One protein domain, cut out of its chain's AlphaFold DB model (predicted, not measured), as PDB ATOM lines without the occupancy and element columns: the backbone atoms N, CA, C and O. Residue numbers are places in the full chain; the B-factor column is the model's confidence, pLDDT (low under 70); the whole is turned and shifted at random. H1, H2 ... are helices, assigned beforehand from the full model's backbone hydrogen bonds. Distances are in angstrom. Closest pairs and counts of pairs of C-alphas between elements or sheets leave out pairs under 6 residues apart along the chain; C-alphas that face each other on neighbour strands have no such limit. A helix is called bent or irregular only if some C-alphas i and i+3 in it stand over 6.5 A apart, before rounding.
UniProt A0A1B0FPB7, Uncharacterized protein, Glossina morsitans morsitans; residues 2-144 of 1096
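Overview. This is residues 2 to 144 of the 1096 residues of an uncharacterized protein of Glossina morsitans morsitans (UniProt A0A1B0FPB7). This is a compact ball of mostly crossed helices: the longest, H5, runs through the middle, with H1 and the helical hairpin of H7 and H8 on one side and the smaller group of H2, H3 and H4 on the other. H6 folds back from the end of H5 to H1. The printed part has 143 residues with eight named helices, H1 to H8 in order, and no named strand; its class is all helix. The radius of gyration of the C-alphas is 14.1 A, and the spans are 37 by 31 by 28 A.

Arrangement. Begin with H5, residues 77 to 94, irregular where C-alphas 78 and 81 are 7.2 A apart. H1, residues 4 to 17, touches it with residues 7 to 10 alone, at a steep tilt of 60 degrees, the same way; the closest C-alphas, of Lys 7 and Ile 81, are 6.5 A apart. H8, residues 130 to 142, only just touches H5, with 3 pairs of C-alphas within 8 A, closest Tyr 82 and Leu 133 at 6.7 A. H7, residues 109 to 122, forms a hairpin with H8; look at their closest C-alphas, Phe 118 and Ala 136, 5.5 A apart. H6, residues 98 to 104, touches H1, closest C-alphas Glu 16 and Ile 103 at 6.3 A. H4, residues 54 to 61, is near H5 and only just touches H2, residues 32 to 42, with 3 pairs within 8 A, closest C-alphas Tyr 36 and Leu 54 at 6.1 A. H3, residues 44 to 47, only just touches H2, only at the corner, with 3 pairs within 8 A, closest C-alphas Lys 41 and Ala 47 at 5.1 A. Every O i to N i+4 pair is within hydrogen-bond range in H1, H4, H6 and H8, against 6 of 7 in H2, 12 of 14 in H5 and 9 of 10 in H7; H3 is too short for one.

Along the chain. Find C-alpha 77 at (221.368, 187.240, 253.838); from there H5 runs 24.2 A to C-alpha 94 at (197.978, 189.471, 247.987). H1 is 19.7 A long, H7 19.9 A, H8 18.4 A and H2 15.1 A.

Size, cuts and confidence. The C-alphas farthest apart, of Asn 50 and His 144, are 39.6 A apart. The printed part has no cut. The links H1 to H2 and H4 to H5 are long. Confidence is under 70 at residues 2, 23, 49 to 50, 71 to 73, 126 and 142 to 144.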
ATOM      1  N   ASP A   2     219.282 205.028 251.088       54.66
ATOM      2  CA  ASP A   2     219.544 204.233 252.287       54.66
ATOM      3  C   ASP A   2     218.406 203.250 252.597       54.66
ATOM      4  O   ASP A   2     217.373 203.616 253.151       54.66
ATOM      5  N   MET A   3     218.627 201.976 252.259       73.56
ATOM      6  CA  MET A   3     217.715 200.861 252.552       73.56
ATOM      7  C   MET A   3     217.427 200.686 254.058       73.56
ATOM      8  O   MET A   3     216.479 199.984 254.414       73.56
ATOM      9  N   ARG A   4     218.231 201.282 254.957       79.44
ATOM     10  CA  ARG A   4     218.077 201.146 256.418       79.44
ATOM     11  C   ARG A   4     216.695 201.547 256.930       79.44
ATOM     12  O   ARG A   4     216.202 200.890 257.837       79.44
ATOM     13  N   SER A   5     216.058 202.581 256.375       83.31
ATOM     14  CA  SER A   5     214.729 203.007 256.847       83.31
ATOM     15  C   SER A   5     213.686 201.903 256.648       83.31
ATOM     16  O   SER A   5     212.960 201.573 257.585       83.31
ATOM     17  N   TRP A   6     213.685 201.249 255.483       90.81
ATOM     18  CA  TRP A   6     212.818 200.100 255.223       90.81
ATOM     19  C   TRP A   6     213.212 198.864 256.043       90.81
ATOM     20  O   TRP A   6     212.334 198.209 256.600       90.81
ATOM     21  N   LYS A   7     214.516 198.587 256.226       89.94
ATOM     22  CA  LYS A   7     214.961 197.514 257.140       89.94
ATOM     23  C   LYS A   7     214.439 197.724 258.565       89.94
ATOM     24  O   LYS A   7     213.951 196.774 259.165       89.94
ATOM     25  N   ASN A   8     214.463 198.955 259.078       88.00
ATOM     26  CA  ASN A   8     213.945 199.287 260.408       88.00
ATOM     27  C   ASN A   8     212.420 199.085 260.513       88.00
ATOM     28  O   ASN A   8     211.940 198.592 261.532       88.00
ATOM     29  N   ILE A   9     211.661 199.409 259.459       90.75
ATOM     30  CA  ILE A   9     210.209 199.166 259.393       90.75
ATOM     31  C   ILE A   9     209.906 197.660 259.397       90.75
ATOM     32  O   ILE A   9     209.052 197.207 260.162       90.75
ATOM     33  N   LEU A  10     210.639 196.868 258.605       91.81
ATOM     34  CA  LEU A  10     210.514 195.407 258.598       91.81
ATOM     35  C   LEU A  10     210.883 194.801 259.959       91.81
ATOM     36  O   LEU A  10     210.127 193.986 260.477       91.81
ATOM     37  N   LEU A  11     211.981 195.241 260.584       90.25
ATOM     38  CA  LEU A  11     212.392 194.809 261.929       90.25
ATOM     39  C   LEU A  11     211.312 195.074 262.981       90.25
ATOM     40  O   LEU A  11     211.056 194.224 263.839       90.25
ATOM     41  N   GLN A  12     210.645 196.225 262.897       89.00
ATOM     42  CA  GLN A  12     209.535 196.564 263.779       89.00
ATOM     43  C   GLN A  12     208.319 195.655 263.533       89.00
ATOM     44  O   GLN A  12     207.748 195.137 264.491       89.00
ATOM     45  N   TRP A  13     207.971 195.377 262.272       92.38
ATOM     46  CA  TRP A  13     206.898 194.433 261.925       92.38
ATOM     47  C   TRP A  13     207.191 192.997 262.389       92.38
ATOM     48  O   TRP A  13     206.328 192.365 262.997       92.38
ATOM     49  N   ILE A  14     208.415 192.503 262.188       91.38
ATOM     50  CA  ILE A  14     208.875 191.179 262.646       91.38
ATOM     51  C   ILE A  14     208.791 191.074 264.179       91.38
ATOM     52  O   ILE A  14     208.314 190.068 264.712       91.38
ATOM     53  N   SER A  15     209.199 192.131 264.887       88.12
ATOM     54  CA  SER A  15     209.165 192.205 266.355       88.12
ATOM     55  C   SER A  15     207.738 192.194 266.918       88.12
ATOM     56  O   SER A  15     207.473 191.485 267.893       88.12
ATOM     57  N   GLU A  16     206.812 192.922 266.284       89.81
ATOM     58  CA  GLU A  16     205.386 192.947 266.649       89.81
ATOM     59  C   GLU A  16     204.634 191.664 266.243       89.81
ATOM     60  O   GLU A  16     203.670 191.282 266.909       89.81
ATOM     61  N   CYS A  17     205.090 190.938 265.212       88.00
ATOM     62  CA  CYS A  17     204.598 189.585 264.920       88.00
ATOM     63  C   CYS A  17     204.931 188.594 266.049       88.00
ATOM     64  O   CYS A  17     204.146 187.687 266.327       88.00
ATOM     65  N   GLY A  18     206.093 188.747 266.699       83.62
ATOM     66  CA  GLY A  18     206.527 187.882 267.804       83.62
ATOM     67  C   GLY A  18     206.835 186.434 267.395       83.62
ATOM     68  O   GLY A  18     206.723 185.528 268.217       83.62
ATOM     69  N   PHE A  19     207.179 186.204 266.124       85.31
ATOM     70  CA  PHE A  19     207.415 184.870 265.548       85.31
ATOM     71  C   PHE A  19     208.869 184.381 265.643       85.31
ATOM     72  O   PHE A  19     209.117 183.189 265.457       85.31
ATOM     73  N   ALA A  20     209.802 185.288 265.938       76.75
ATOM     74  CA  ALA A  20     211.219 185.026 266.171       76.75
ATOM     75  C   ALA A  20     211.637 185.527 267.567       76.75
ATOM     76  O   ALA A  20     210.919 186.299 268.211       76.75
ATOM     77  N   GLU A  21     212.793 185.080 268.054       70.56
ATOM     78  CA  GLU A  21     213.326 185.487 269.360       70.56
ATOM     79  C   GLU A  21     213.800 186.945 269.329       70.56
ATOM     80  O   GLU A  21     214.463 187.359 268.387       70.56
ATOM     81  N   ARG A  22     213.488 187.735 270.366       70.12
ATOM     82  CA  ARG A  22     213.670 189.206 270.406       70.12
ATOM     83  C   ARG A  22     215.130 189.684 270.571       70.12
ATOM     84  O   ARG A  22     215.367 190.721 271.181       70.12
ATOM     85  N   ASN A  23     216.096 188.921 270.064       67.38
ATOM     86  CA  ASN A  23     217.535 189.109 270.280       67.38
ATOM     87  C   ASN A  23     218.304 189.484 268.991       67.38
ATOM     88  O   ASN A  23     219.519 189.313 268.944       67.38
ATOM     89  N   PHE A  24     217.619 189.974 267.952       78.56
ATOM     90  CA  PHE A  24     218.226 190.465 266.706       78.56
ATOM     91  C   PHE A  24     218.195 192.002 266.642       78.56
ATOM     92  O   PHE A  24     217.207 192.627 267.026       78.56
ATOM     93  N   PHE A  25     219.267 192.616 266.131       75.25
ATOM     94  CA  PHE A  25     219.383 194.071 265.930       75.25
ATOM     95  C   PHE A  25     219.319 194.481 264.451       75.25
ATOM     96  O   PHE A  25     219.084 195.649 264.138       75.25
ATOM     97  N   ASN A  26     219.521 193.532 263.537       82.69
ATOM     98  CA  ASN A  26     219.382 193.697 262.092       82.69
ATOM     99  C   ASN A  26     218.588 192.513 261.497       82.69
ATOM    100  O   ASN A  26     218.234 191.582 262.224       82.69
ATOM    101  N   LEU A  27     218.232 192.570 260.208       83.81
ATOM    102  CA  LEU A  27     217.417 191.513 259.583       83.81
ATOM    103  C   LEU A  27     218.230 190.228 259.422       83.81
ATOM    104  O   LEU A  27     217.710 189.134 259.588       83.81
ATOM    105  N   GLU A  28     219.513 190.378 259.132       85.31
ATOM    106  CA  GLU A  28     220.478 189.321 258.860       85.31
ATOM    107  C   GLU A  28     220.709 188.404 260.080       85.31
ATOM    108  O   GLU A  28     220.995 187.223 259.921       85.31
ATOM    109  N   GLN A  29     220.516 188.926 261.296       83.06
ATOM    110  CA  GLN A  29     220.515 188.187 262.567       83.06
ATOM    111  C   GLN A  29     219.178 187.501 262.890       83.06
ATOM    112  O   GLN A  29     219.108 186.739 263.856       83.06
ATOM    113  N   SER A  30     218.098 187.795 262.159       84.62
ATOM    114  CA  SER A  30     216.790 187.187 262.414       84.62
ATOM    115  C   SER A  30     216.644 185.847 261.687       84.62
ATOM    116  O   SER A  30     216.922 185.721 260.498       84.62
ATOM    117  N   ASP A  31     216.213 184.830 262.434       86.31
ATOM    118  CA  ASP A  31     215.976 183.471 261.941       86.31
ATOM    119  C   ASP A  31     214.732 183.454 261.033       86.31
ATOM    120  O   ASP A  31     213.586 183.372 261.496       86.31
ATOM    121  N   ILE A  32     214.972 183.623 259.729       90.00
ATOM    122  CA  ILE A  32     213.928 183.813 258.718       90.00
ATOM    123  C   ILE A  32     213.115 182.541 258.457       90.00
ATOM    124  O   ILE A  32     211.904 182.638 258.261       90.00
ATOM    125  N   GLU A  33     213.725 181.359 258.570       88.81
ATOM    126  CA  GLU A  33     213.030 180.072 258.439       88.81
ATOM    127  C   GLU A  33     212.113 179.811 259.639       88.81
ATOM    128  O   GLU A  33     210.941 179.471 259.475       88.81
ATOM    129  N   LYS A  34     212.575 180.060 260.871       87.56
ATOM    130  CA  LYS A  34     211.742 179.949 262.083       87.56
ATOM    131  C   LYS A  34     210.646 181.011 262.131       87.56
ATOM    132  O   LYS A  34     209.540 180.726 262.601       87.56
ATOM    133  N   PHE A  35     210.912 182.212 261.609       92.12
ATOM    134  CA  PHE A  35     209.879 183.223 261.385       92.12
ATOM    135  C   PHE A  35     208.845 182.730 260.365       92.12
ATOM    136  O   PHE A  35     207.646 182.767 260.656       92.12
ATOM    137  N   TYR A  36     209.285 182.220 259.211       92.50
ATOM    138  CA  TYR A  36     208.413 181.683 258.168       92.50
ATOM    139  C   TYR A  36     207.556 180.520 258.677       92.50
ATOM    140  O   TYR A  36     206.336 180.551 258.532       92.50
ATOM    141  N   LEU A  37     208.152 179.558 259.381       90.12
ATOM    142  CA  LEU A  37     207.475 178.402 259.974       90.12
ATOM    143  C   LEU A  37     206.404 178.791 261.012       90.12
ATOM    144  O   LEU A  37     205.525 177.990 261.333       90.12
ATOM    145  N   ASN A  38     206.449 180.003 261.566       89.56
ATOM    146  CA  ASN A  38     205.418 180.531 262.461       89.56
ATOM    147  C   ASN A  38     204.420 181.451 261.733       89.56
ATOM    148  O   ASN A  38     203.228 181.432 262.055       89.56
ATOM    149  N   PHE A  39     204.866 182.172 260.703       92.31
ATOM    150  CA  PHE A  39     204.026 182.926 259.774       92.31
ATOM    151  C   PHE A  39     203.078 182.010 258.989       92.31
ATOM    152  O   PHE A  39     201.874 182.265 258.967       92.31
ATOM    153  N   SER A  40     203.576 180.905 258.428       90.50
ATOM    154  CA  SER A  40     202.801 179.924 257.658       90.50
ATOM    155  C   SER A  40     201.635 179.354 258.472       90.50
ATOM    156  O   SER A  40     200.492 179.401 258.021       90.50
ATOM    157  N   LYS A  41     201.890 178.944 259.725       87.81
ATOM    158  CA  LYS A  41     200.880 178.464 260.694       87.81
ATOM    159  C   LYS A  41     199.806 179.498 261.041       87.81
ATOM    160  O   LYS A  41     198.702 179.118 261.428       87.81
ATOM    161  N   LYS A  42     200.120 180.795 260.972       87.19
ATOM    162  CA  LYS A  42     199.160 181.884 261.228       87.19
ATOM    163  C   LYS A  42     198.411 182.304 259.969       87.19
ATOM    164  O   LYS A  42     197.263 182.729 260.061       87.19
ATOM    165  N   HIS A  43     199.037 182.165 258.807       89.75
ATOM    166  CA  HIS A  43     198.513 182.645 257.544       89.75
ATOM    167  C   HIS A  43     197.607 181.600 256.877       89.75
ATOM    168  O   HIS A  43     198.100 180.689 256.219       89.75
ATOM    169  N   HIS A  44     196.277 181.745 256.974       84.50
ATOM    170  CA  HIS A  44     195.309 180.704 256.561       84.50
ATOM    171  C   HIS A  44     195.539 180.120 255.151       84.50
ATOM    172  O   HIS A  44     195.344 178.924 254.940       84.50
ATOM    173  N   LYS A  45     195.980 180.942 254.186       84.12
ATOM    174  CA  LYS A  45     196.251 180.528 252.795       84.12
ATOM    175  C   LYS A  45     197.523 179.678 252.626       84.12
ATOM    176  O   LYS A  45     197.636 178.979 251.627       84.12
ATOM    177  N   ILE A  46     198.445 179.734 253.590       86.06
ATOM    178  CA  ILE A  46     199.661 178.907 253.651       86.06
ATOM    179  C   ILE A  46     199.428 177.719 254.586       86.06
ATOM    180  O   ILE A  46     199.729 176.602 254.209       86.06
ATOM    181  N   ALA A  47     198.769 177.911 255.735       79.69
ATOM    182  CA  ALA A  47     198.357 176.822 256.633       79.69
ATOM    183  C   ALA A  47     197.425 175.768 255.982       79.69
ATOM    184  O   ALA A  47     197.187 174.714 256.566       79.69
ATOM    185  N   SER A  48     196.874 176.060 254.798       71.81
ATOM    186  CA  SER A  48     196.078 175.145 253.962       71.81
ATOM    187  C   SER A  48     196.744 174.781 252.624       71.81
ATOM    188  O   SER A  48     196.139 174.080 251.815       71.81
ATOM    189  N   GLY A  49     197.969 175.254 252.377       62.06
ATOM    190  CA  GLY A  49     198.807 174.876 251.240       62.06
ATOM    191  C   GLY A  49     199.996 174.033 251.701       62.06
ATOM    192  O   GLY A  49     200.455 174.157 252.834       62.06
ATOM    193  N   ASN A  50     200.526 173.188 250.822       68.94
ATOM    194  CA  ASN A  50     201.699 172.369 251.130       68.94
ATOM    195  C   ASN A  50     202.994 173.185 250.938       68.94
ATOM    196  O   ASN A  50     203.812 172.836 250.098       68.94
ATOM    197  N   CYS A  51     203.156 174.272 251.702       79.62
ATOM    198  CA  CYS A  51     204.382 175.084 251.753       79.62
ATOM    199  C   CYS A  51     205.010 175.007 253.162       79.62
ATOM    200  O   CYS A  51     204.899 175.974 253.929       79.62
ATOM    201  N   PRO A  52     205.591 173.858 253.565       76.00
ATOM    202  CA  PRO A  52     206.286 173.737 254.845       76.00
ATOM    203  C   PRO A  52     207.482 174.692 254.961       76.00
ATOM    204  O   PRO A  52     207.710 175.222 256.050       76.00
ATOM    205  N   GLU A  53     208.193 174.945 253.859       85.06
ATOM    206  CA  GLU A  53     209.453 175.696 253.831       85.06
ATOM    207  C   GLU A  53     209.302 177.063 253.141       85.06
ATOM    208  O   GLU A  53     208.384 177.292 252.344       85.06
ATOM    209  N   LEU A  54     210.204 178.001 253.454       88.19
ATOM    210  CA  LEU A  54     210.196 179.350 252.876       88.19
ATOM    211  C   LEU A  54     210.395 179.323 251.353       88.19
ATOM    212  O   LEU A  54     209.800 180.128 250.632       88.19
ATOM    213  N   TRP A  55     211.192 178.367 250.866       86.88
ATOM    214  CA  TRP A  55     211.442 178.165 249.442       86.88
ATOM    215  C   TRP A  55     210.162 177.814 248.667       86.88
ATOM    216  O   TRP A  55     209.876 178.453 247.652       86.88
ATOM    217  N   ASP A  56     209.344 176.884 249.178       86.62
ATOM    218  CA  ASP A  56     208.061 176.506 248.565       86.62
ATOM    219  C   ASP A  56     207.135 177.714 248.406       86.62
ATOM    220  O   ASP A  56     206.464 177.875 247.388       86.62
ATOM    221  N   PHE A  57     207.102 178.591 249.412       91.06
ATOM    222  CA  PHE A  57     206.293 179.806 249.390       91.06
ATOM    223  C   PHE A  57     206.768 180.806 248.333       91.06
ATOM    224  O   PHE A  57     205.937 181.358 247.605       91.06
ATOM    225  N   LEU A  58     208.081 181.024 248.215       90.06
ATOM    226  CA  LEU A  58     208.638 181.887 247.173       90.06
ATOM    227  C   LEU A  58     208.333 181.304 245.786       90.06
ATOM    228  O   LEU A  58     207.737 181.991 244.958       90.06
ATOM    229  N   GLN A  59     208.612 180.018 245.566       87.75
ATOM    230  CA  GLN A  59     208.392 179.362 244.277       87.75
ATOM    231  C   GLN A  59     206.901 179.241 243.898       87.75
ATOM    232  O   GLN A  59     206.559 179.380 242.724       87.75
ATOM    233  N   GLN A  60     205.990 179.015 244.854       87.44
ATOM    234  CA  GLN A  60     204.555 178.877 244.568       87.44
ATOM    235  C   GLN A  60     203.833 180.221 244.400       87.44
ATOM    236  O   GLN A  60     202.891 180.310 243.608       87.44
ATOM    237  N   PHE A  61     204.215 181.261 245.150       87.50
ATOM    238  CA  PHE A  61     203.470 182.527 245.174       87.50
ATOM    239  C   PHE A  61     204.175 183.703 244.493       87.50
ATOM    240  O   PHE A  61     203.497 184.691 244.181       87.50
ATOM    241  N   TYR A  62     205.479 183.598 244.234       89.94
ATOM    242  CA  TYR A  62     206.299 184.597 243.543       89.94
ATOM    243  C   TYR A  62     207.338 183.932 242.605       89.94
ATOM    244  O   TYR A  62     208.532 184.188 242.746       89.94
ATOM    245  N   PRO A  63     206.919 183.081 241.642       85.31
ATOM    246  CA  PRO A  63     207.842 182.336 240.774       85.31
ATOM    247  C   PRO A  63     208.730 183.222 239.883       85.31
ATOM    248  O   PRO A  63     209.725 182.738 239.355       85.31
ATOM    249  N   GLU A  64     208.392 184.502 239.701       84.00
ATOM    250  CA  GLU A  64     209.217 185.500 239.008       84.00
ATOM    251  C   GLU A  64     210.279 186.194 239.896       84.00
ATOM    252  O   GLU A  64     210.974 187.098 239.427       84.00
ATOM    253  N   PHE A  65     210.406 185.820 241.174       86.12
ATOM    254  CA  PHE A  65     211.365 186.423 242.102       86.12
ATOM    255  C   PHE A  65     212.669 185.613 242.195       86.12
ATOM    256  O   PHE A  65     212.753 184.625 242.923       86.12
ATOM    257  N   ASP A  66     213.714 186.071 241.499       80.50
ATOM    258  CA  ASP A  66     215.044 185.451 241.551       80.50
ATOM    259  C   ASP A  66     215.695 185.598 242.939       80.50
ATOM    260  O   ASP A  66     215.981 186.706 243.402       80.50
ATOM    261  N   VAL A  67     215.994 184.471 243.586       80.38
ATOM    262  CA  VAL A  67     216.643 184.388 244.904       80.38
ATOM    263  C   VAL A  67     218.140 184.116 244.744       80.38
ATOM    264  O   VAL A  67     218.527 183.184 244.040       80.38
ATOM    265  N   ASN A  68     218.990 184.884 245.427       79.19
ATOM    266  CA  ASN A  68     220.409 184.560 245.553       79.19
ATOM    267  C   ASN A  68     220.588 183.472 246.627       79.19
ATOM    268  O   ASN A  68     219.979 183.561 247.697       79.19
ATOM    269  N   ARG A  69     221.461 182.491 246.377       75.62
ATOM    270  CA  ARG A  69     221.888 181.500 247.376       75.62
ATOM    271  C   ARG A  69     223.298 181.811 247.877       75.62
ATOM    272  O   ARG A  69     224.122 182.266 247.082       75.62
ATOM    273  N   ASP A  70     223.541 181.588 249.165       74.25
ATOM    274  CA  ASP A  70     224.883 181.631 249.772       74.25
ATOM    275  C   ASP A  70     225.566 180.242 249.652       74.25
ATOM    276  O   ASP A  70     224.956 179.288 249.161       74.25
ATOM    277  N   ASP A  71     226.834 180.113 250.065       66.69
ATOM    278  CA  ASP A  71     227.676 178.924 249.801       66.69
ATOM    279  C   ASP A  71     227.141 177.596 250.397       66.69
ATOM    280  O   ASP A  71     227.474 176.523 249.893       66.69
ATOM    281  N   ASP A  72     226.273 177.657 251.415       64.69
ATOM    282  CA  ASP A  72     225.578 176.506 252.026       64.69
ATOM    283  C   ASP A  72     224.241 176.139 251.315       64.69
ATOM    284  O   ASP A  72     223.392 175.455 251.884       64.69
ATOM    285  N   ASP A  73     224.014 176.629 250.087       63.75
ATOM    286  CA  ASP A  73     222.789 176.480 249.260       63.75
ATOM    287  C   ASP A  73     221.499 177.106 249.857       63.75
ATOM    288  O   ASP A  73     220.413 177.019 249.275       63.75
ATOM    289  N   GLY A  74     221.616 177.797 250.997       70.62
ATOM    290  CA  GLY A  74     220.536 178.524 251.674       70.62
ATOM    291  C   GLY A  74     220.244 179.923 251.107       70.62
ATOM    292  O   GLY A  74     220.998 180.466 250.300       70.62
ATOM    293  N   LEU A  75     219.136 180.532 251.551       82.19
ATOM    294  CA  LEU A  75     218.729 181.898 251.181       82.19
ATOM    295  C   LEU A  75     219.793 182.930 251.585       82.19
ATOM    296  O   LEU A  75     220.125 183.049 252.761       82.19
ATOM    297  N   SER A  76     220.244 183.745 250.627       85.31
ATOM    298  CA  SER A  76     221.251 184.767 250.902       85.31
ATOM    299  C   SER A  76     220.770 185.845 251.870       85.31
ATOM    300  O   SER A  76     219.721 186.471 251.667       85.31
ATOM    301  N   SER A  77     221.600 186.150 252.871       83.38
ATOM    302  CA  SER A  77     221.368 187.240 253.838       83.38
ATOM    303  C   SER A  77     221.105 188.603 253.172       83.38
ATOM    304  O   SER A  77     220.342 189.427 253.686       83.38
ATOM    305  N   ALA A  78     221.662 188.830 251.976       82.75
ATOM    306  CA  ALA A  78     221.437 190.034 251.177       82.75
ATOM    307  C   ALA A  78     219.979 190.198 250.700       82.75
ATOM    308  O   ALA A  78     219.530 191.329 250.482       82.75
ATOM    309  N   ASP A  79     219.234 189.096 250.557       88.81
ATOM    310  CA  ASP A  79     217.867 189.077 250.033       88.81
ATOM    311  C   ASP A  79     216.775 189.060 251.113       88.81
ATOM    312  O   ASP A  79     215.606 189.292 250.791       88.81
ATOM    313  N   TYR A  80     217.130 188.890 252.394       90.88
ATOM    314  CA  TYR A  80     216.177 188.884 253.518       90.88
ATOM    315  C   TYR A  80     215.249 190.112 253.503       90.88
ATOM    316  O   TYR A  80     214.049 189.991 253.751       90.88
ATOM    317  N   ILE A  81     215.769 191.295 253.147       91.00
ATOM    318  CA  ILE A  81     214.970 192.526 253.005       91.00
ATOM    319  C   ILE A  81     213.820 192.367 251.998       91.00
ATOM    320  O   ILE A  81     212.711 192.833 252.257       91.00
ATOM    321  N   TYR A  82     214.047 191.694 250.869       91.56
ATOM    322  CA  TYR A  82     213.025 191.474 249.847       91.56
ATOM    323  C   TYR A  82     212.072 190.351 250.253       91.56
ATOM    324  O   TYR A  82     210.868 190.502 250.086       91.56
ATOM    325  N   VAL A  83     212.579 189.271 250.854       92.25
ATOM    326  CA  VAL A  83     211.753 188.140 251.302       92.25
ATOM    327  C   VAL A  83     210.790 188.559 252.420       92.25
ATOM    328  O   VAL A  83     209.587 188.318 252.309       92.25
ATOM    329  N   TYR A  84     211.251 189.307 253.427       93.00
ATOM    330  CA  TYR A  84     210.358 189.902 254.429       93.00
ATOM    331  C   TYR A  84     209.359 190.897 253.813       93.00
ATOM    332  O   TYR A  84     208.194 190.919 254.211       93.00
ATOM    333  N   SER A  85     209.767 191.665 252.793       92.62
ATOM    334  CA  SER A  85     208.851 192.542 252.042       92.62
ATOM    335  C   SER A  85     207.776 191.751 251.281       92.62
ATOM    336  O   SER A  85     206.619 192.168 251.253       92.62
ATOM    337  N   LEU A  86     208.124 190.592 250.712       93.06
ATOM    338  CA  LEU A  86     207.196 189.682 250.032       93.06
ATOM    339  C   LEU A  86     206.216 189.022 251.004       93.06
ATOM    340  O   LEU A  86     205.044 188.883 250.659       93.06
ATOM    341  N   MET A  87     206.648 188.655 252.213       93.06
ATOM    342  CA  MET A  87     205.771 188.126 253.270       93.06
ATOM    343  C   MET A  87     204.800 189.195 253.799       93.06
ATOM    344  O   MET A  87     203.605 188.931 253.974       93.06
ATOM    345  N   LEU A  88     205.282 190.426 253.988       93.19
ATOM    346  CA  LEU A  88     204.452 191.576 254.345       93.19
ATOM    347  C   LEU A  88     203.416 191.873 253.243       93.19
ATOM    348  O   LEU A  88     202.216 191.898 253.514       93.19
ATOM    349  N   HIS A  89     203.851 192.000 251.986       91.94
ATOM    350  CA  HIS A  89     202.965 192.151 250.826       91.94
ATOM    351  C   HIS A  89     201.951 190.997 250.713       91.94
ATOM    352  O   HIS A  89     200.767 191.220 250.461       91.94
ATOM    353  N   PHE A  90     202.380 189.756 250.958       92.19
ATOM    354  CA  PHE A  90     201.510 188.585 250.887       92.19
ATOM    355  C   PHE A  90     200.364 188.661 251.898       92.19
ATOM    356  O   PHE A  90     199.202 188.503 251.528       92.19
ATOM    357  N   SER A  91     200.699 188.952 253.156       92.06
ATOM    358  CA  SER A  91     199.754 188.962 254.280       92.06
ATOM    359  C   SER A  91     198.876 190.210 254.381       92.06
ATOM    360  O   SER A  91     197.826 190.168 255.028       92.06
ATOM    361  N   CYS A  92     199.269 191.310 253.732       91.56
ATOM    362  CA  CYS A  92     198.528 192.570 253.765       91.56
ATOM    363  C   CYS A  92     197.849 192.952 252.442       91.56
ATOM    364  O   CYS A  92     196.866 193.691 252.504       91.56
ATOM    365  N   VAL A  93     198.322 192.450 251.290       89.75
ATOM    366  CA  VAL A  93     197.829 192.813 249.943       89.75
ATOM    367  C   VAL A  93     197.390 191.591 249.130       89.75
ATOM    368  O   VAL A  93     196.238 191.539 248.714       89.75
ATOM    369  N   LYS A  94     198.265 190.593 248.912       88.06
ATOM    370  CA  LYS A  94     197.978 189.471 247.987       88.06
ATOM    371  C   LYS A  94     196.914 188.502 248.525       88.06
ATOM    372  O   LYS A  94     196.072 188.030 247.766       88.06
ATOM    373  N   TYR A  95     196.937 188.228 249.830       89.25
ATOM    374  CA  TYR A  95     195.949 187.424 250.560       89.25
ATOM    375  C   TYR A  95     195.696 188.038 251.951       89.25
ATOM    376  O   TYR A  95     196.145 187.490 252.963       89.25
ATOM    377  N   PRO A  96     195.001 189.190 252.012       89.06
ATOM    378  CA  PRO A  96     194.931 190.042 253.197       89.06
ATOM    379  C   PRO A  96     194.317 189.337 254.411       89.06
ATOM    380  O   PRO A  96     193.345 188.586 254.292       89.06
ATOM    381  N   GLN A  97     194.860 189.617 255.598       87.75
ATOM    382  CA  GLN A  97     194.389 189.044 256.860       87.75
ATOM    383  C   GLN A  97     194.339 190.052 257.999       87.75
ATOM    384  O   GLN A  97     195.320 190.739 258.279       87.75
ATOM    385  N   THR A  98     193.229 190.010 258.740       88.62
ATOM    386  CA  THR A  98     192.992 190.817 259.944       88.62
ATOM    387  C   THR A  98     194.151 190.729 260.930       88.62
ATOM    388  O   THR A  98     194.694 191.759 261.283       88.62
ATOM    389  N   PHE A  99     194.635 189.530 261.271       91.62
ATOM    390  CA  PHE A  99     195.761 189.358 262.203       91.62
ATOM    391  C   PHE A  99     197.019 190.165 261.812       91.62
ATOM    392  O   PHE A  99     197.662 190.763 262.673       91.62
ATOM    393  N   PHE A 100     197.366 190.209 260.521       92.19
ATOM    394  CA  PHE A 100     198.539 190.946 260.039       92.19
ATOM    395  C   PHE A 100     198.250 192.442 259.853       92.19
ATOM    396  O   PHE A 100     199.123 193.268 260.123       92.19
ATOM    397  N   HIS A 101     197.018 192.819 259.493       91.62
ATOM    398  CA  HIS A 101     196.564 194.215 259.520       91.62
ATOM    399  C   HIS A 101     196.534 194.787 260.950       91.62
ATOM    400  O   HIS A 101     196.980 195.913 261.153       91.62
ATOM    401  N   ASP A 102     196.106 194.010 261.946       91.44
ATOM    402  CA  ASP A 102     196.090 194.360 263.374       91.44
ATOM    403  C   ASP A 102     197.509 194.531 263.939       91.44
ATOM    404  O   ASP A 102     197.722 195.299 264.875       91.44
ATOM    405  N   ILE A 103     198.497 193.818 263.385       92.06
ATOM    406  CA  ILE A 103     199.920 194.055 263.668       92.06
ATOM    407  C   ILE A 103     200.364 195.374 263.036       92.06
ATOM    408  O   ILE A 103     200.925 196.215 263.734       92.06
ATOM    409  N   CYS A 104     200.055 195.611 261.756       90.88
ATOM    410  CA  CYS A 104     200.395 196.871 261.088       90.88
ATOM    411  C   CYS A 104     199.808 198.096 261.813       90.88
ATOM    412  O   CYS A 104     200.481 199.115 261.920       90.88
ATOM    413  N   GLN A 105     198.605 197.984 262.386       89.31
ATOM    414  CA  GLN A 105     197.963 199.048 263.171       89.31
ATOM    415  C   GLN A 105     198.649 199.363 264.518       89.31
ATOM    416  O   GLN A 105     198.423 200.445 265.061       89.31
ATOM    417  N   LYS A 106     199.484 198.466 265.065       89.38
ATOM    418  CA  LYS A 106     200.247 198.697 266.315       89.38
ATOM    419  C   LYS A 106     201.580 199.404 266.077       89.38
ATOM    420  O   LYS A 106     202.096 200.075 266.966       89.38
ATOM    421  N   ILE A 107     202.134 199.248 264.878       90.44
ATOM    422  CA  ILE A 107     203.376 199.890 264.446       90.44
ATOM    423  C   ILE A 107     203.132 201.417 264.329       90.44
ATOM    424  O   ILE A 107     202.033 201.810 263.943       90.44
ATOM    425  N   PRO A 108     204.097 202.307 264.646       90.31
ATOM    426  CA  PRO A 108     203.916 203.761 264.583       90.31
ATOM    427  C   PRO A 108     203.422 204.300 263.233       90.31
ATOM    428  O   PRO A 108     203.792 203.799 262.170       90.31
ATOM    429  N   SER A 109     202.640 205.384 263.261       85.56
ATOM    430  CA  SER A 109     201.947 205.935 262.085       85.56
ATOM    431  C   SER A 109     202.865 206.332 260.916       85.56
ATOM    432  O   SER A 109     202.442 206.245 259.768       85.56
ATOM    433  N   SER A 110     204.115 206.728 261.170       83.19
ATOM    434  CA  SER A 110     205.114 207.017 260.125       83.19
ATOM    435  C   SER A 110     205.537 205.756 259.360       83.19
ATOM    436  O   SER A 110     205.615 205.750 258.128       83.19
ATOM    437  N   SER A 111     205.742 204.649 260.073       88.94
ATOM    438  CA  SER A 111     205.959 203.329 259.483       88.94
ATOM    439  C   SER A 111     204.691 202.837 258.771       88.94
ATOM    440  O   SER A 111     204.793 202.341 257.655       88.94
ATOM    441  N   GLN A 112     203.488 203.059 259.326       89.56
ATOM    442  CA  GLN A 112     202.224 202.732 258.639       89.56
ATOM    443  C   GLN A 112     202.069 203.480 257.309       89.56
ATOM    444  O   GLN A 112     201.705 202.869 256.308       89.56
ATOM    445  N   GLN A 113     202.378 204.781 257.269       86.94
ATOM    446  CA  GLN A 113     202.384 205.578 256.034       86.94
ATOM    447  C   GLN A 113     203.380 205.013 255.012       86.94
ATOM    448  O   GLN A 113     203.038 204.856 253.842       86.94
ATOM    449  N   SER A 114     204.572 204.625 255.471       88.31
ATOM    450  CA  SER A 114     205.596 203.971 254.646       88.31
ATOM    451  C   SER A 114     205.101 202.646 254.056       88.31
ATOM    452  O   SER A 114     205.262 202.392 252.868       88.31
ATOM    453  N   MET A 115     204.446 201.813 254.868       90.12
ATOM    454  CA  MET A 115     203.875 200.530 254.442       90.12
ATOM    455  C   MET A 115     202.681 200.733 253.495       90.12
ATOM    456  O   MET A 115     202.549 200.008 252.517       90.12
ATOM    457  N   ALA A 116     201.849 201.754 253.715       88.56
ATOM    458  CA  ALA A 116     200.737 202.100 252.830       88.56
ATOM    459  C   ALA A 116     201.197 202.647 251.463       88.56
ATOM    460  O   ALA A 116     200.503 202.448 250.467       88.56
ATOM    461  N   LEU A 117     202.357 203.310 251.402       87.50
ATOM    462  CA  LEU A 117     203.018 203.677 250.145       87.50
ATOM    463  C   LEU A 117     203.625 202.442 249.465       87.50
ATOM    464  O   LEU A 117     203.338 202.205 248.296       87.50
ATOM    465  N   PHE A 118     204.345 201.595 250.210       91.31
ATOM    466  CA  PHE A 118     204.887 200.326 249.704       91.31
ATOM    467  C   PHE A 118     203.803 199.446 249.069       91.31
ATOM    468  O   PHE A 118     203.984 198.923 247.973       91.31
ATOM    469  N   PHE A 119     202.652 199.306 249.732       90.44
ATOM    470  CA  PHE A 119     201.521 198.555 249.195       90.44
ATOM    471  C   PHE A 119     200.917 199.216 247.956       90.44
ATOM    472  O   PHE A 119     200.539 198.502 247.035       90.44
ATOM    473  N   ARG A 120     200.850 200.553 247.897       87.12
ATOM    474  CA  ARG A 120     200.298 201.280 246.743       87.12
ATOM    475  C   ARG A 120     201.081 201.005 245.463       87.12
ATOM    476  O   ARG A 120     200.466 200.656 244.464       87.12
ATOM    477  N   GLU A 121     202.408 201.072 245.529       84.25
ATOM    478  CA  GLU A 121     203.290 200.803 244.382       84.25
ATOM    479  C   GLU A 121     203.210 199.352 243.877       84.25
ATOM    480  O   GLU A 121     203.643 199.064 242.764       84.25
ATOM    481  N   LEU A 122     202.658 198.431 244.679       84.38
ATOM    482  CA  LEU A 122     202.535 197.010 244.348       84.38
ATOM    483  C   LEU A 122     201.085 196.540 244.119       84.38
ATOM    484  O   LEU A 122     200.885 195.405 243.694       84.38
ATOM    485  N   LEU A 123     200.072 197.391 244.342       79.44
ATOM    486  CA  LEU A 123     198.649 197.035 244.186       79.44
ATOM    487  C   LEU A 123     198.271 196.652 242.746       79.44
ATOM    488  O   LEU A 123     197.372 195.836 242.553       79.44
ATOM    489  N   GLU A 124     198.942 197.232 241.749       71.56
ATOM    490  CA  GLU A 124     198.675 197.006 240.319       71.56
ATOM    491  C   GLU A 124     199.676 196.025 239.668       71.56
ATOM    492  O   GLU A 124     199.635 195.787 238.460       71.56
ATOM    493  N   VAL A 125     200.583 195.429 240.454       75.00
ATOM    494  CA  VAL A 125     201.697 194.605 239.955       75.00
ATOM    495  C   VAL A 125     201.322 193.115 239.956       75.00
ATOM    496  O   VAL A 125     201.497 192.405 240.946       75.00
ATOM    497  N   GLU A 126     200.823 192.619 238.819       66.62
ATOM    498  CA  GLU A 126     200.401 191.212 238.650       66.62
ATOM    499  C   GLU A 126     201.559 190.201 238.822       66.62
ATOM    500  O   GLU A 126     201.366 189.114 239.373       66.62
ATOM    501  N   LYS A 127     202.774 190.573 238.392       78.81
ATOM    502  CA  LYS A 127     204.015 189.780 238.490       78.81
ATOM    503  C   LYS A 127     205.105 190.610 239.160       78.81
ATOM    504  O   LYS A 127     205.428 191.690 238.677       78.81
ATOM    505  N   LEU A 128     205.655 190.106 240.263       83.50
ATOM    506  CA  LEU A 128     206.577 190.832 241.140       83.50
ATOM    507  C   LEU A 128     208.025 190.400 240.904       83.50
ATOM    508  O   LEU A 128     208.445 189.362 241.413       83.50
ATOM    509  N   TYR A 129     208.796 191.223 240.193       85.69
ATOM    510  CA  TYR A 129     210.233 191.018 240.032       85.69
ATOM    511  C   TYR A 129     211.023 191.709 241.157       85.69
ATOM    512  O   TYR A 129     210.555 192.637 241.830       85.69
ATOM    513  N   LYS A 130     212.278 191.289 241.349       84.25
ATOM    514  CA  LYS A 130     213.213 191.838 242.353       84.25
ATOM    515  C   LYS A 130     213.424 193.350 242.176       84.25
ATOM    516  O   LYS A 130     213.540 194.097 243.149       84.25
ATOM    517  N   GLU A 131     213.405 193.816 240.933       82.38
ATOM    518  CA  GLU A 131     213.496 195.216 240.516       82.38
ATOM    519  C   GLU A 131     212.261 196.051 240.892       82.38
ATOM    520  O   GLU A 131     212.410 197.250 241.138       82.38
ATOM    521  N   ASP A 132     211.067 195.456 240.970       84.38
ATOM    522  CA  ASP A 132     209.841 196.156 241.376       84.38
ATOM    523  C   ASP A 132     209.806 196.359 242.889       84.38
ATOM    524  O   ASP A 132     209.534 197.466 243.351       84.38
ATOM    525  N   LEU A 133     210.214 195.347 243.665       86.94
ATOM    526  CA  LEU A 133     210.438 195.502 245.106       86.94
ATOM    527  C   LEU A 133     211.500 196.569 245.392       86.94
ATOM    528  O   LEU A 133     211.289 197.423 246.247       86.94
ATOM    529  N   ARG A 134     212.622 196.581 244.654       86.25
ATOM    530  CA  ARG A 134     213.631 197.649 244.777       86.25
ATOM    531  C   ARG A 134     213.063 199.031 244.453       86.25
ATOM    532  O   ARG A 134     213.462 199.990 245.107       86.25
ATOM    533  N   ARG A 135     212.154 199.144 243.476       84.88
ATOM    534  CA  ARG A 135     211.490 200.407 243.116       84.88
ATOM    535  C   ARG A 135     210.532 200.868 244.211       84.88
ATOM    536  O   ARG A 135     210.698 201.975 244.701       84.88
ATOM    537  N   ALA A 136     209.616 200.006 244.653       85.75
ATOM    538  CA  ALA A 136     208.662 200.315 245.717       85.75
ATOM    539  C   ALA A 136     209.370 200.674 247.036       85.75
ATOM    540  O   ALA A 136     209.019 201.657 247.682       85.75
ATOM    541  N   VAL A 137     210.424 199.939 247.411       86.19
ATOM    542  CA  VAL A 137     211.245 200.270 248.588       86.19
ATOM    543  C   VAL A 137     211.980 201.604 248.408       86.19
ATOM    544  O   VAL A 137     212.036 202.391 249.350       86.19
ATOM    545  N   ALA A 138     212.514 201.903 247.219       83.19
ATOM    546  CA  ALA A 138     213.154 203.192 246.957       83.19
ATOM    547  C   ALA A 138     212.160 204.366 247.015       83.19
ATOM    548  O   ALA A 138     212.483 205.388 247.615       83.19
ATOM    549  N   GLU A 139     210.952 204.217 246.471       80.88
ATOM    550  CA  GLU A 139     209.927 205.270 246.471       80.88
ATOM    551  C   GLU A 139     209.427 205.585 247.890       80.88
ATOM    552  O   GLU A 139     209.249 206.744 248.271       80.88
ATOM    553  N   VAL A 140     209.317 204.556 248.734       80.69
ATOM    554  CA  VAL A 140     209.036 204.696 250.171       80.69
ATOM    555  C   VAL A 140     210.160 205.434 250.904       80.69
ATOM    556  O   VAL A 140     209.880 206.206 251.816       80.69
ATOM    557  N   VAL A 141     211.424 205.248 250.504       74.56
ATOM    558  CA  VAL A 141     212.567 206.006 251.050       74.56
ATOM    559  C   VAL A 141     212.546 207.466 250.573       74.56
ATOM    560  O   VAL A 141     212.853 208.358 251.361       74.56
ATOM    561  N   VAL A 142     212.161 207.728 249.318       66.69
ATOM    562  CA  VAL A 142     212.056 209.086 248.740       66.69
ATOM    563  C   VAL A 142     210.897 209.880 249.354       66.69
ATOM    564  O   VAL A 142     211.051 211.067 249.638       66.69
ATOM    565  N   SER A 143     209.770 209.227 249.639       57.50
ATOM    566  CA  SER A 143     208.543 209.854 250.157       57.50
ATOM    567  C   SER A 143     208.669 210.514 251.543       57.50
ATOM    568  O   SER A 143     207.766 211.242 251.949       57.50
ATOM    569  N   HIS A 144     209.772 210.294 252.272       49.09
ATOM    570  CA  HIS A 144     210.067 210.986 253.540       49.09
ATOM    571  C   HIS A 144     210.828 212.312 253.365       49.09
ATOM    572  O   HIS A 144     211.084 213.003 254.352       49.09
TER     573      HIS A 144